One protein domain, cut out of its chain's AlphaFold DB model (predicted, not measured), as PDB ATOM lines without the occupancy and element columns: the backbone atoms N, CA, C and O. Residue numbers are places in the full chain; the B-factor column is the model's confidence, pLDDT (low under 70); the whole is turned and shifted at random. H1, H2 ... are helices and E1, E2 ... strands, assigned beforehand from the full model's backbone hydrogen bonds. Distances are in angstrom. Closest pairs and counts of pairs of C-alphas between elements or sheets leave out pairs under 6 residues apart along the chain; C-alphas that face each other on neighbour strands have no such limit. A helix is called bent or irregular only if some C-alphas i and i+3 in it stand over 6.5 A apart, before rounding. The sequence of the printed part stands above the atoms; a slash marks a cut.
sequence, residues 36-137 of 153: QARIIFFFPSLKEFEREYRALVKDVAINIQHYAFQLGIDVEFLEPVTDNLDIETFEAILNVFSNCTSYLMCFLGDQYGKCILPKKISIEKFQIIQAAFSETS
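What this domain is: This is residues 36 to 137 of the 153 residues of an uncharacterized protein of Wuchereria bancrofti (UniProt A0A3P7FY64). A parallel three-stranded sheet, order E2 E1 E3, has H1b, one arm of bent H1, over one face and H2 over the other; residues 118 to 132, of which 123 to 132 belong to H3, stick out. The 102 printed residues, mixed in class, run E1, H1, E2, H2, E3, H3. The whole is only just compact, close to loose: radius of gyration of the C-alphas 15.3 A, spans 41 by 31 by 29 A.

Where its parts are: E1, residues 36 to 42, begins at C-alpha 36 (-1.345, -21.883, -25.392) and is 19.9 A long. H1, residues 50 to 70, one helix by its hydrogen bonds, is bent: C-alphas 58 and 61 are 6.9 A apart; its arms are H1a, 50 to 58, 12.1 A, and H1b, 61 to 70, 14.4 A. E2, 73 to 81, spans 23.3 A; H2, 87 to 97, 15.0 A; E3, 102 to 106, 13.2 A; H3, 123 to 134, 15.3 A, ending at C-alpha 134 (15.257, -39.079, -23.218).

How they stand to each other: N 37 and O 74 of E1 and E2 are within hydrogen-bond range, 2.8 A; so are N 40 and O 103 of E1 and E3, 2.9 A. E1, H1, E2 form a strand-helix-strand unit, a helix between parallel neighbours; E2, H2, E3 form a split one, with E1 between its strands; both crossovers are right-handed. H1b touches E2, closest C-alphas Gln 65 and Val 75, 5.6 A. On the opposite face H2 touches E3, closest C-alphas Val 96 and Ser 102, 6.7 A. H1a only grazes the sheet; H3 is not on it. Every O i to N i+4 pair is within hydrogen-bond range in H1a, H1b, H2 and H3.

The domain as a whole: The printed part has no cut. The E3 to H3 link, 16 residues, is long. pLDDT is under 70 at 31 residues, among them 109 to 122.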
ATOM      1  N   GLN A  36      -1.977 -22.124 -26.691       83.04
ATOM      2  CA  GLN A  36      -1.345 -21.883 -25.392       83.04
ATOM      3  C   GLN A  36       0.151 -22.173 -25.493       83.04
ATOM      4  O   GLN A  36       0.531 -23.266 -25.914       83.04
ATOM      5  N   ALA A  37       0.981 -21.228 -25.064       84.90
ATOM      6  CA  ALA A  37       2.418 -21.402 -24.903       84.90
ATOM      7  C   ALA A  37       2.811 -21.161 -23.442       84.90
ATOM      8  O   ALA A  37       2.263 -20.285 -22.775       84.90
ATOM      9  N   ARG A  38       3.763 -21.941 -22.932       85.02
ATOM     10  CA  ARG A  38       4.276 -21.813 -21.565       85.02
ATOM     11  C   ARG A  38       5.746 -21.454 -21.617       85.02
ATOM     12  O   ARG A  38       6.510 -22.107 -22.317       85.02
ATOM     13  N   ILE A  39       6.149 -20.431 -20.880       85.15
ATOM     14  CA  ILE A  39       7.543 -20.000 -20.812       85.15
ATOM     15  C   ILE A  39       8.007 -20.114 -19.364       85.15
ATOM     16  O   ILE A  39       7.406 -19.542 -18.453       85.15
ATOM     17  N   ILE A  40       9.077 -20.877 -19.161       83.54
ATOM     18  CA  ILE A  40       9.713 -21.105 -17.866       83.54
ATOM     19  C   ILE A  40      11.019 -20.326 -17.850       83.54
ATOM     20  O   ILE A  40      11.844 -20.479 -18.750       83.54
ATOM     21  N   PHE A  41      11.221 -19.517 -16.817       84.32
ATOM     22  CA  PHE A  41      12.479 -18.813 -16.601       84.32
ATOM     23  C   PHE A  41      13.290 -19.518 -15.521       84.32
ATOM     24  O   PHE A  41      12.788 -19.771 -14.428       84.32
ATOM     25  N   PHE A  42      14.552 -19.816 -15.809       82.44
ATOM     26  CA  PHE A  42      15.465 -20.415 -14.843       82.44
ATOM     27  C   PHE A  42      16.633 -19.473 -14.565       82.44
ATOM     28  O   PHE A  42      17.375 -19.105 -15.479       82.44
ATOM     29  N   PHE A  43      16.792 -19.103 -13.296       80.69
ATOM     30  CA  PHE A  43      17.856 -18.236 -12.810       80.69
ATOM     31  C   PHE A  43      18.734 -19.027 -11.837       80.69
ATOM     32  O   PHE A  43      18.349 -19.190 -10.685       80.69
ATOM     33  N   PRO A  44      19.921 -19.498 -12.248       74.09
ATOM     34  CA  PRO A  44      20.782 -20.302 -11.383       74.09
ATOM     35  C   PRO A  44      21.287 -19.519 -10.170       74.09
ATOM     36  O   PRO A  44      21.578 -20.128  -9.146       74.09
ATOM     37  N   SER A  45      21.389 -18.186 -10.290       76.16
ATOM     38  CA  SER A  45      21.552 -17.308  -9.138       76.16
ATOM     39  C   SER A  45      20.707 -16.041  -9.218       76.16
ATOM     40  O   SER A  45      21.022 -15.130  -9.983       76.16
ATOM     41  N   LEU A  46      19.675 -15.911  -8.378       79.06
ATOM     42  CA  LEU A  46      18.928 -14.643  -8.274       79.06
ATOM     43  C   LEU A  46      19.801 -13.489  -7.788       79.06
ATOM     44  O   LEU A  46      19.555 -12.342  -8.146       79.06
ATOM     45  N   LYS A  47      20.813 -13.779  -6.967       79.60
ATOM     46  CA  LYS A  47      21.747 -12.759  -6.487       79.60
ATOM     47  C   LYS A  47      22.549 -12.154  -7.637       79.60
ATOM     48  O   LYS A  47      22.873 -10.972  -7.603       79.60
ATOM     49  N   GLU A  48      22.888 -12.975  -8.622       77.95
ATOM     50  CA  GLU A  48      23.574 -12.529  -9.827       77.95
ATOM     51  C   GLU A  48      22.622 -11.808 -10.784       77.95
ATOM     52  O   GLU A  48      22.950 -10.734 -11.275       77.95
ATOM     53  N   PHE A  49      21.423 -12.361 -10.976       82.33
ATOM     54  CA  PHE A  49      20.465 -11.917 -11.988       82.33
ATOM     55  C   PHE A  49      19.331 -11.035 -11.463       82.33
ATOM     56  O   PHE A  49      18.258 -10.961 -12.064       82.33
ATOM     57  N   GLU A  50      19.511 -10.380 -10.317       82.52
ATOM     58  CA  GLU A  50      18.423  -9.639  -9.673       82.52
ATOM     59  C   GLU A  50      17.847  -8.555 -10.599       82.52
ATOM     60  O   GLU A  50      16.636  -8.312 -10.626       82.52
ATOM     61  N   ARG A  51      18.714  -7.894 -11.371       79.81
ATOM     62  CA  ARG A  51      18.322  -6.816 -12.285       79.81
ATOM     63  C   ARG A  51      17.539  -7.363 -13.473       79.81
ATOM     64  O   ARG A  51      16.467  -6.841 -13.777       79.81
ATOM     65  N   GLU A  52      18.040  -8.424 -14.088       83.16
ATOM     66  CA  GLU A  52      17.446  -9.121 -15.223       83.16
ATOM     67  C   GLU A  52      16.095  -9.708 -14.833       83.16
ATOM     68  O   GLU A  52      15.115  -9.479 -15.530       83.16
ATOM     69  N   TYR A  53      16.010 -10.374 -13.680       84.84
ATOM     70  CA  TYR A  53      14.757 -10.889 -13.131       84.84
ATOM     71  C   TYR A  53      13.717  -9.774 -12.968       84.84
ATOM     72  O   TYR A  53      12.578  -9.904 -13.418       84.84
ATOM     73  N   ARG A  54      14.099  -8.641 -12.359       84.31
ATOM     74  CA  ARG A  54      13.181  -7.510 -12.149       84.31
ATOM     75  C   ARG A  54      12.702  -6.915 -13.471       84.31
ATOM     76  O   ARG A  54      11.508  -6.657 -13.592       84.31
ATOM     77  N   ALA A  55      13.600  -6.700 -14.430       82.55
ATOM     78  CA  ALA A  55      13.250  -6.174 -15.750       82.55
ATOM     79  C   ALA A  55      12.361  -7.156 -16.529       82.55
ATOM     80  O   ALA A  55      11.365  -6.765 -17.140       82.55
ATOM     81  N   LEU A  56      12.683  -8.446 -16.447       85.20
ATOM     82  CA  LEU A  56      11.939  -9.507 -17.102       85.20
ATOM     83  C   LEU A  56      10.496  -9.564 -16.598       85.20
ATOM     84  O   LEU A  56       9.567  -9.517 -17.396       85.20
ATOM     85  N   VAL A  57      10.304  -9.628 -15.278       82.38
ATOM     86  CA  VAL A  57       8.975  -9.758 -14.666       82.38
ATOM     87  C   VAL A  57       8.149  -8.480 -14.814       82.38
ATOM     88  O   VAL A  57       6.936  -8.567 -15.003       82.38
ATOM     89  N   LYS A  58       8.770  -7.298 -14.711       82.11
ATOM     90  CA  LYS A  58       8.040  -6.022 -14.744       82.11
ATOM     91  C   LYS A  58       7.670  -5.572 -16.148       82.11
ATOM     92  O   LYS A  58       6.550  -5.116 -16.334       82.11
ATOM     93  N   ASP A  59       8.583  -5.709 -17.104       80.94
ATOM     94  CA  ASP A  59       8.444  -5.039 -18.398       80.94
ATOM     95  C   ASP A  59       8.397  -6.046 -19.550       80.94
ATOM     96  O   ASP A  59       7.475  -6.037 -20.367       80.94
ATOM     97  N   VAL A  60       9.372  -6.955 -19.616       82.87
ATOM     98  CA  VAL A  60       9.545  -7.834 -20.786       82.87
ATOM     99  C   VAL A  60       8.426  -8.869 -20.888       82.87
ATOM    100  O   VAL A  60       7.844  -9.024 -21.959       82.87
ATOM    101  N   ALA A  61       8.086  -9.546 -19.790       85.35
ATOM    102  CA  ALA A  61       7.049 -10.573 -19.767       85.35
ATOM    103  C   ALA A  61       5.694  -9.998 -20.203       85.35
ATOM    104  O   ALA A  61       5.036 -10.560 -21.076       85.35
ATOM    105  N   ILE A  62       5.322  -8.828 -19.680       85.12
ATOM    106  CA  ILE A  62       4.072  -8.143 -20.041       85.12
ATOM    107  C   ILE A  62       4.042  -7.814 -21.538       85.12
ATOM    108  O   ILE A  62       3.046  -8.078 -22.214       85.12
ATOM    109  N   ASN A  63       5.143  -7.287 -22.078       86.25
ATOM    110  CA  ASN A  63       5.241  -6.958 -23.498       86.25
ATOM    111  C   ASN A  63       5.149  -8.202 -24.391       86.25
ATOM    112  O   ASN A  63       4.438  -8.177 -25.396       86.25
ATOM    113  N   ILE A  64       5.811  -9.299 -24.012       85.54
ATOM    114  CA  ILE A  64       5.725 -10.581 -24.724       85.54
ATOM    115  C   ILE A  64       4.289 -11.112 -24.692       85.54
ATOM    116  O   ILE A  64       3.778 -11.509 -25.734       85.54
ATOM    117  N   GLN A  65       3.619 -11.080 -23.538       86.36
ATOM    118  CA  GLN A  65       2.219 -11.500 -23.408       86.36
ATOM    119  C   GLN A  65       1.293 -10.687 -24.311       86.36
ATOM    120  O   GLN A  65       0.471 -11.256 -25.025       86.36
ATOM    121  N   HIS A  66       1.442  -9.362 -24.322       83.10
ATOM    122  CA  HIS A  66       0.619  -8.495 -25.160       83.10
ATOM    123  C   HIS A  66       0.863  -8.744 -26.653       83.10
ATOM    124  O   HIS A  66      -0.090  -8.838 -27.427       83.10
ATOM    125  N   TYR A  67       2.123  -8.906 -27.060       85.25
ATOM    126  CA  TYR A  67       2.474  -9.228 -28.441       85.25
ATOM    127  C   TYR A  67       1.943 -10.605 -28.864       85.25
ATOM    128  O   TYR A  67       1.315 -10.738 -29.912       85.25
ATOM    129  N   ALA A  68       2.124 -11.625 -28.027       85.15
ATOM    130  CA  ALA A  68       1.625 -12.969 -28.288       85.15
ATOM    131  C   ALA A  68       0.094 -13.005 -28.380       85.15
ATOM    132  O   ALA A  68      -0.457 -13.645 -29.278       85.15
ATOM    133  N   PHE A  69      -0.596 -12.238 -27.533       83.84
ATOM    134  CA  PHE A  69      -2.049 -12.116 -27.584       83.84
ATOM    135  C   PHE A  69      -2.534 -11.559 -28.930       83.84
ATOM    136  O   PHE A  69      -3.485 -12.083 -29.509       83.84
ATOM    137  N   GLN A  70      -1.845 -10.555 -29.486       83.99
ATOM    138  CA  GLN A  70      -2.144 -10.025 -30.825       83.99
ATOM    139  C   GLN A  70      -1.970 -11.080 -31.930       83.99
ATOM    140  O   GLN A  70      -2.644 -11.015 -32.959       83.99
ATOM    141  N   LEU A  71      -1.109 -12.074 -31.706       83.66
ATOM    142  CA  LEU A  71      -0.896 -13.217 -32.594       83.66
ATOM    143  C   LEU A  71      -1.865 -14.387 -32.339       83.66
ATOM    144  O   LEU A  71      -1.823 -15.381 -33.061       83.66
ATOM    145  N   GLY A  72      -2.765 -14.280 -31.358       83.89
ATOM    146  CA  GLY A  72      -3.686 -15.358 -30.989       83.89
ATOM    147  C   GLY A  72      -3.038 -16.465 -30.150       83.89
ATOM    148  O   GLY A  72      -3.515 -17.603 -30.165       83.89
ATOM    149  N   ILE A  73      -1.962 -16.134 -29.435       84.61
ATOM    150  CA  ILE A  73      -1.249 -17.032 -28.531       84.61
ATOM    151  C   ILE A  73      -1.452 -16.540 -27.097       84.61
ATOM    152  O   ILE A  73      -1.193 -15.380 -26.783       84.61
ATOM    153  N   ASP A  74      -1.905 -17.430 -26.223       86.74
ATOM    154  CA  ASP A  74      -1.957 -17.187 -24.785       86.74
ATOM    155  C   ASP A  74      -0.650 -17.668 -24.150       86.74
ATOM    156  O   ASP A  74      -0.334 -18.859 -24.196       86.74
ATOM    157  N   VAL A  75       0.140 -16.734 -23.617       85.84
ATOM    158  CA  VAL A  75       1.449 -17.024 -23.025       85.84
ATOM    159  C   VAL A  75       1.339 -17.030 -21.511       85.84
ATOM    160  O   VAL A  75       1.088 -16.004 -20.876       85.84
ATOM    161  N   GLU A  76       1.612 -18.185 -20.921       84.81
ATOM    162  CA  GLU A  76       1.708 -18.370 -19.481       84.81
ATOM    163  C   GLU A  76       3.180 -18.350 -19.064       84.81
ATOM    164  O   GLU A  76       3.974 -19.191 -19.491       84.81
ATOM    165  N   PHE A  77       3.547 -17.392 -18.215       83.10
ATOM    166  CA  PHE A  77       4.850 -17.398 -17.560       83.10
ATOM    167  C   PHE A  77       4.757 -18.160 -16.252       83.10
ATOM    168  O   PHE A  77       3.930 -17.844 -15.394       83.10
ATOM    169  N   LEU A  78       5.624 -19.149 -16.108       77.47
ATOM    170  CA  LEU A  78       5.773 -19.898 -14.872       77.47
ATOM    171  C   LEU A  78       6.725 -19.162 -13.940       77.47
ATOM    172  O   LEU A  78       7.589 -18.398 -14.383       77.47
ATOM    173  N   GLU A  79       6.519 -19.353 -12.637       71.43
ATOM    174  CA  GLU A  79       7.323 -18.671 -11.633       71.43
ATOM    175  C   GLU A  79       8.806 -19.013 -11.834       71.43
ATOM    176  O   GLU A  79       9.132 -20.187 -12.035       71.43
ATOM    177  N   PRO A  80       9.701 -18.010 -11.847       66.58
ATOM    178  CA  PRO A  80      11.090 -18.273 -12.161       66.58
ATOM    179  C   PRO A  80      11.740 -19.117 -11.075       66.58
ATOM    180  O   PRO A  80      11.580 -18.835  -9.888       66.58
ATOM    181  N   VAL A  81      12.484 -20.135 -11.490       67.64
ATOM    182  CA  VAL A  81      13.043 -21.124 -10.571       67.64
ATOM    183  C   VAL A  81      14.513 -20.834 -10.301       67.64
ATOM    184  O   VAL A  81      15.246 -20.444 -11.214       67.64
ATOM    185  N   THR A  82      14.913 -20.962  -9.034       68.14
ATOM    186  CA  THR A  82      16.139 -20.362  -8.489       68.14
ATOM    187  C   THR A  82      17.032 -21.388  -7.788       68.14
ATOM    188  O   THR A  82      16.726 -22.576  -7.801       68.14
ATOM    189  N   ASP A  83      18.114 -20.910  -7.161       63.40
ATOM    190  CA  ASP A  83      19.350 -21.549  -6.657       63.40
ATOM    191  C   ASP A  83      19.211 -22.887  -5.886       63.40
ATOM    192  O   ASP A  83      20.216 -23.540  -5.625       63.40
ATOM    193  N   ASN A  84      17.999 -23.332  -5.551       64.54
ATOM    194  CA  ASN A  84      17.711 -24.567  -4.822       64.54
ATOM    195  C   ASN A  84      16.586 -25.348  -5.505       64.54
ATOM    196  O   ASN A  84      15.514 -25.537  -4.932       64.54
ATOM    197  N   LEU A  85      16.822 -25.774  -6.743       68.05
ATOM    198  CA  LEU A  85      15.890 -26.649  -7.435       68.05
ATOM    199  C   LEU A  85      15.882 -28.017  -6.742       68.05
ATOM    200  O   LEU A  85      16.779 -28.835  -6.955       68.05
ATOM    201  N   ASP A  86      14.894 -28.252  -5.885       75.93
ATOM    202  CA  ASP A  86      14.637 -29.594  -5.380       75.93
ATOM    203  C   ASP A  86      14.170 -30.518  -6.518       75.93
ATOM    204  O   ASP A  86      13.753 -30.081  -7.598       75.93
ATOM    205  N   ILE A  87      14.303 -31.826  -6.288       75.11
ATOM    206  CA  ILE A  87      13.986 -32.850  -7.291       75.11
ATOM    207  C   ILE A  87      12.517 -32.745  -7.719       75.11
ATOM    208  O   ILE A  87      12.225 -32.865  -8.903       75.11
ATOM    209  N   GLU A  88      11.609 -32.448  -6.787       76.64
ATOM    210  CA  GLU A  88      10.175 -32.327  -7.070       76.64
ATOM    211  C   GLU A  88       9.883 -31.165  -8.030       76.64
ATOM    212  O   GLU A  88       9.124 -31.308  -8.991       76.64
ATOM    213  N   THR A  89      10.532 -30.018  -7.828       74.69
ATOM    214  CA  THR A  89      10.407 -28.840  -8.688       74.69
ATOM    215  C   THR A  89      11.032 -29.104 -10.054       74.69
ATOM    216  O   THR A  89      10.460 -28.719 -11.074       74.69
ATOM    217  N   PHE A  90      12.173 -29.795 -10.108       75.48
ATOM    218  CA  PHE A  90      12.774 -30.215 -11.375       75.48
ATOM    219  C   PHE A  90      11.847 -31.147 -12.161       75.48
ATOM    220  O   PHE A  90      11.588 -30.901 -13.339       75.48
ATOM    221  N   GLU A  91      11.289 -32.171 -11.516       78.97
ATOM    222  CA  GLU A  91      10.323 -33.086 -12.127       78.97
ATOM    223  C   GLU A  91       9.059 -32.351 -12.586       78.97
ATOM    224  O   GLU A  91       8.561 -32.596 -13.685       78.97
ATOM    225  N   ALA A  92       8.559 -31.392 -11.802       76.37
ATOM    226  CA  ALA A  92       7.430 -30.555 -12.194       76.37
ATOM    227  C   ALA A  92       7.741 -29.722 -13.447       76.37
ATOM    228  O   ALA A  92       6.915 -29.657 -14.361       76.37
ATOM    229  N   ILE A  93       8.937 -29.131 -13.536       73.89
ATOM    230  CA  ILE A  93       9.401 -28.415 -14.730       73.89
ATOM    231  C   ILE A  93       9.456 -29.361 -15.930       73.89
ATOM    232  O   ILE A  93       8.923 -29.018 -16.985       73.89
ATOM    233  N   LEU A  94      10.035 -30.557 -15.780       77.30
ATOM    234  CA  LEU A  94      10.097 -31.563 -16.847       77.30
ATOM    235  C   LEU A  94       8.699 -31.986 -17.324       77.30
ATOM    236  O   LEU A  94       8.450 -32.066 -18.528       77.30
ATOM    237  N   ASN A  95       7.758 -32.165 -16.398       77.23
ATOM    238  CA  ASN A  95       6.361 -32.466 -16.714       77.23
ATOM    239  C   ASN A  95       5.673 -31.320 -17.463       77.23
ATOM    240  O   ASN A  95       4.830 -31.550 -18.328       77.23
ATOM    241  N   VAL A  96       6.018 -30.064 -17.176       72.89
ATOM    242  CA  VAL A  96       5.529 -28.950 -17.992       72.89
ATOM    243  C   VAL A  96       6.189 -28.966 -19.369       72.89
ATOM    244  O   VAL A  96       5.485 -28.768 -20.369       72.89
ATOM    245  N   PHE A  97       7.495 -29.241 -19.438       74.62
ATOM    246  CA  PHE A  97       8.245 -29.367 -20.690       74.62
ATOM    247  C   PHE A  97       7.711 -30.440 -21.611       74.62
ATOM    248  O   PHE A  97       7.830 -30.271 -22.819       74.62
ATOM    249  N   SER A  98       7.060 -31.475 -21.077       74.57
ATOM    250  CA  SER A  98       6.482 -32.552 -21.878       74.57
ATOM    251  C   SER A  98       5.448 -32.080 -22.908       74.57
ATOM    252  O   SER A  98       5.102 -32.821 -23.826       74.57
ATOM    253  N   ASN A  99       4.952 -30.847 -22.776       77.30
ATOM    254  CA  ASN A  99       4.056 -30.219 -23.736       77.30
ATOM    255  C   ASN A  99       4.856 -29.514 -24.841       77.30
ATOM    256  O   ASN A  99       5.726 -28.695 -24.563       77.30
ATOM    257  N   CYS A 100       4.497 -29.754 -26.105       77.52
ATOM    258  CA  CYS A 100       5.210 -29.216 -27.275       77.52
ATOM    259  C   CYS A 100       5.205 -27.680 -27.394       77.52
ATOM    260  O   CYS A 100       5.867 -27.137 -28.272       77.52
ATOM    261  N   THR A 101       4.439 -26.983 -26.556       84.78
ATOM    262  CA  THR A 101       4.349 -25.518 -26.523       84.78
ATOM    263  C   THR A 101       4.974 -24.919 -25.260       84.78
ATOM    264  O   THR A 101       4.680 -23.777 -24.904       84.78
ATOM    265  N   SER A 102       5.830 -25.681 -24.576       84.55
ATOM    266  CA  SER A 102       6.603 -25.233 -23.419       84.55
ATOM    267  C   SER A 102       8.041 -24.880 -23.809       84.55
ATOM    268  O   SER A 102       8.710 -25.642 -24.504       84.55
ATOM    269  N   TYR A 103       8.538 -23.747 -23.317       84.12
ATOM    270  CA  TYR A 103       9.857 -23.194 -23.635       84.12
ATOM    271  C   TYR A 103      10.640 -22.870 -22.362       84.12
ATOM    272  O   TYR A 103      10.074 -22.342 -21.402       84.12
ATOM    273  N   LEU A 104      11.946 -23.173 -22.354       82.11
ATOM    274  CA  LEU A 104      12.853 -22.868 -21.241       82.11
ATOM    275  C   LEU A 104      13.740 -21.705 -21.629       82.11
ATOM    276  O   LEU A 104      14.431 -21.770 -22.644       82.11
ATOM    277  N   MET A 105      13.797 -20.692 -20.780       82.70
ATOM    278  CA  MET A 105      14.772 -19.626 -20.894       82.70
ATOM    279  C   MET A 105      15.678 -19.657 -19.664       82.70
ATOM    280  O   MET A 105      15.293 -19.242 -18.570       82.70
ATOM    281  N   CYS A 106      16.884 -20.192 -19.853       80.07
ATOM    282  CA  CYS A 106      17.913 -20.267 -18.819       80.07
ATOM    283  C   CYS A 106      18.834 -19.050 -18.883       80.07
ATOM    284  O   CYS A 106      19.441 -18.780 -19.923       80.07
ATOM    285  N   PHE A 107      19.006 -18.374 -17.753       77.61
ATOM    286  CA  PHE A 107      19.988 -17.310 -17.586       77.61
ATOM    287  C   PHE A 107      21.317 -17.927 -17.157       77.61
ATOM    288  O   PHE A 107      21.366 -18.720 -16.224       77.61
ATOM    289  N   LEU A 108      22.400 -17.617 -17.865       73.91
ATOM    290  CA  LEU A 108      23.713 -18.217 -17.623       73.91
ATOM    291  C   LEU A 108      24.685 -17.125 -17.215       73.91
ATOM    292  O   LEU A 108      24.972 -16.230 -18.007       73.91
ATOM    293  N   GLY A 109      25.107 -17.173 -15.954       68.89
ATOM    294  CA  GLY A 109      25.871 -16.103 -15.326       68.89
ATOM    295  C   GLY A 109      27.357 -16.388 -15.223       68.89
ATOM    296  O   GLY A 109      27.841 -17.496 -15.474       68.89
ATOM    297  N   ASP A 110      28.064 -15.365 -14.776       66.62
ATOM    298  CA  ASP A 110      29.452 -15.366 -14.359       66.62
ATOM    299  C   ASP A 110      29.656 -15.990 -12.961       66.62
ATOM    300  O   ASP A 110      30.790 -16.062 -12.499       66.62
ATOM    301  N   GLN A 111      28.657 -16.548 -12.267       55.78
ATOM    302  CA  GLN A 111      28.967 -17.508 -11.190       55.78
ATOM    303  C   GLN A 111      29.569 -18.817 -11.737       55.78
ATOM    304  O   GLN A 111      30.371 -19.454 -11.053       55.78
ATOM    305  N   TYR A 112      29.317 -19.160 -13.010       52.68
ATOM    306  CA  TYR A 112      30.141 -20.128 -13.756       52.68
ATOM    307  C   TYR A 112      31.459 -19.507 -14.295       52.68
ATOM    308  O   TYR A 112      32.336 -20.224 -14.785       52.68
ATOM    309  N   GLY A 113      31.587 -18.179 -14.179       47.62
ATOM    310  CA  GLY A 113      32.732 -17.262 -13.976       47.62
ATOM    311  C   GLY A 113      34.032 -17.347 -14.742       47.62
ATOM    312  O   GLY A 113      34.712 -16.334 -14.897       47.62
ATOM    313  N   LYS A 114      34.423 -18.512 -15.236       48.62
ATOM    314  CA  LYS A 114      35.584 -18.659 -16.124       48.62
ATOM    315  C   LYS A 114      35.350 -19.643 -17.259       48.62
ATOM    316  O   LYS A 114      36.192 -19.745 -18.150       48.62
ATOM    317  N   CYS A 115      34.224 -20.348 -17.276       44.04
ATOM    318  CA  CYS A 115      33.881 -21.188 -18.408       44.04
ATOM    319  C   CYS A 115      33.218 -20.337 -19.488       44.04
ATOM    320  O   CYS A 115      32.064 -19.939 -19.372       44.04
ATOM    321  N   ILE A 116      33.957 -20.084 -20.570       47.19
ATOM    322  CA  ILE A 116      33.366 -19.647 -21.837       47.19
ATOM    323  C   ILE A 116      32.252 -20.643 -22.173       47.19
ATOM    324  O   ILE A 116      32.525 -21.840 -22.297       47.19
ATOM    325  N   LEU A 117      31.014 -20.157 -22.319       51.58
ATOM    326  CA  LEU A 117      29.910 -20.979 -22.811       51.58
ATOM    327  C   LEU A 117      30.355 -21.652 -24.116       51.58
ATOM    328  O   LEU A 117      30.837 -20.960 -25.023       51.58
ATOM    329  N   PRO A 118      30.268 -22.987 -24.228       50.87
ATOM    330  CA  PRO A 118      30.786 -23.677 -25.394       50.87
ATOM    331  C   PRO A 118      30.005 -23.226 -26.630       50.87
ATOM    332  O   PRO A 118      28.860 -23.612 -26.826       50.87
ATOM    333  N   LYS A 119      30.651 -22.439 -27.506       57.77
ATOM    334  CA  LYS A 119      30.095 -22.046 -28.819       57.77
ATOM    335  C   LYS A 119      29.687 -23.257 -29.660       57.77
ATOM    336  O   LYS A 119      28.883 -23.141 -30.578       57.77
ATOM    337  N   LYS A 120      30.313 -24.400 -29.383       54.43
ATOM    338  CA  LYS A 120      30.020 -25.706 -29.953       54.43
ATOM    339  C   LYS A 120      30.083 -26.719 -28.823       54.43
ATOM    340  O   LYS A 120      31.111 -26.841 -28.159       54.43
ATOM    341  N   ILE A 121      28.987 -27.428 -28.610       64.98
ATOM    342  CA  ILE A 121      28.971 -28.621 -27.776       64.98
ATOM    343  C   ILE A 121      29.453 -29.802 -28.630       64.98
ATOM    344  O   ILE A 121      29.137 -29.874 -29.818       64.98
ATOM    345  N   SER A 122      30.269 -30.698 -28.067       68.49
ATOM    346  CA  SER A 122      30.601 -31.940 -28.770       68.49
ATOM    347  C   SER A 122      29.340 -32.789 -28.915       68.49
ATOM    348  O   SER A 122      28.460 -32.742 -28.054       68.49
ATOM    349  N   ILE A 123      29.253 -33.573 -29.993       75.08
ATOM    350  CA  ILE A 123      28.081 -34.423 -30.234       75.08
ATOM    351  C   ILE A 123      27.834 -35.382 -29.066       75.08
ATOM    352  O   ILE A 123      26.694 -35.566 -28.675       75.08
ATOM    353  N   GLU A 124      28.897 -35.880 -28.435       74.27
ATOM    354  CA  GLU A 124      28.839 -36.730 -27.243       74.27
ATOM    355  C   GLU A 124      28.188 -36.014 -26.057       74.27
ATOM    356  O   GLU A 124      27.292 -36.557 -25.426       74.27
ATOM    357  N   LYS A 125      28.584 -34.767 -25.761       65.38
ATOM    358  CA  LYS A 125      27.968 -33.998 -24.670       65.38
ATOM    359  C   LYS A 125      26.519 -33.658 -24.979       65.38
ATOM    360  O   LYS A 125      25.681 -33.726 -24.088       65.38
ATOM    361  N   PHE A 126      26.216 -33.313 -26.227       68.89
ATOM    362  CA  PHE A 126      24.842 -33.092 -26.658       68.89
ATOM    363  C   PHE A 126      24.003 -34.366 -26.539       68.89
ATOM    364  O   PHE A 126      22.877 -34.295 -26.068       68.89
ATOM    365  N   GLN A 127      24.566 -35.522 -26.890       72.80
ATOM    366  CA  GLN A 127      23.933 -36.828 -26.728       72.80
ATOM    367  C   GLN A 127      23.761 -37.205 -25.264       72.80
ATOM    368  O   GLN A 127      22.721 -37.743 -24.935       72.80
ATOM    369  N   ILE A 128      24.711 -36.899 -24.375       72.53
ATOM    370  CA  ILE A 128      24.549 -37.109 -22.927       72.53
ATOM    371  C   ILE A 128      23.409 -36.243 -22.397       72.53
ATOM    372  O   ILE A 128      22.565 -36.736 -21.659       72.53
ATOM    373  N   ILE A 129      23.348 -34.971 -22.803       62.85
ATOM    374  CA  ILE A 129      22.248 -34.076 -22.430       62.85
ATOM    375  C   ILE A 129      20.926 -34.619 -22.988       62.85
ATOM    376  O   ILE A 129      19.967 -34.764 -22.241       62.85
ATOM    377  N   GLN A 130      20.876 -34.989 -24.271       62.74
ATOM    378  CA  GLN A 130      19.694 -35.601 -24.881       62.74
ATOM    379  C   GLN A 130      19.300 -36.912 -24.208       62.74
ATOM    380  O   GLN A 130      18.113 -37.135 -24.023       62.74
ATOM    381  N   ALA A 131      20.252 -37.773 -23.859       66.68
ATOM    382  CA  ALA A 131      20.011 -39.051 -23.205       66.68
ATOM    383  C   ALA A 131      19.457 -38.829 -21.800       66.68
ATOM    384  O   ALA A 131      18.452 -39.437 -21.462       66.68
ATOM    385  N   ALA A 132      20.016 -37.880 -21.044       62.76
ATOM    386  CA  ALA A 132      19.481 -37.485 -19.746       62.76
ATOM    387  C   ALA A 132      18.019 -37.017 -19.844       62.76
ATOM    388  O   ALA A 132      17.228 -37.350 -18.970       62.76
ATOM    389  N   PHE A 133      17.639 -36.316 -20.922       52.44
ATOM    390  CA  PHE A 133      16.243 -35.932 -21.182       52.44
ATOM    391  C   PHE A 133      15.379 -37.074 -21.758       52.44
ATOM    392  O   PHE A 133      14.181 -37.146 -21.483       52.44
ATOM    393  N   SER A 134      15.965 -37.973 -22.552       53.86
ATOM    394  CA  SER A 134      15.257 -39.079 -23.218       53.86
ATOM    395  C   SER A 134      14.967 -40.230 -22.257       53.86
ATOM    396  O   SER A 134      13.904 -40.836 -22.342       53.86
ATOM    397  N   GLU A 135      15.864 -40.505 -21.307       52.21
ATOM    398  CA  GLU A 135      15.633 -41.492 -20.246       52.21
ATOM    399  C   GLU A 135      14.460 -41.090 -19.344       52.21
ATOM    400  O   GLU A 135      13.792 -41.959 -18.789       52.21
ATOM    401  N   THR A 136      14.141 -39.795 -19.251       50.51
ATOM    402  CA  THR A 136      12.980 -39.321 -18.486       50.51
ATOM    403  C   THR A 136      11.689 -39.247 -19.299       50.51
ATOM    404  O   THR A 136      10.619 -39.126 -18.707       50.51
ATOM    405  N   SER A 137      11.721 -39.325 -20.635       38.09
ATOM    406  CA  SER A 137      10.490 -39.161 -21.419       38.09
ATOM    407  C   SER A 137      10.608 -39.623 -22.877       38.09
ATOM    408  O   SER A 137      11.389 -39.096 -23.662       38.09
TER     409      SER A 137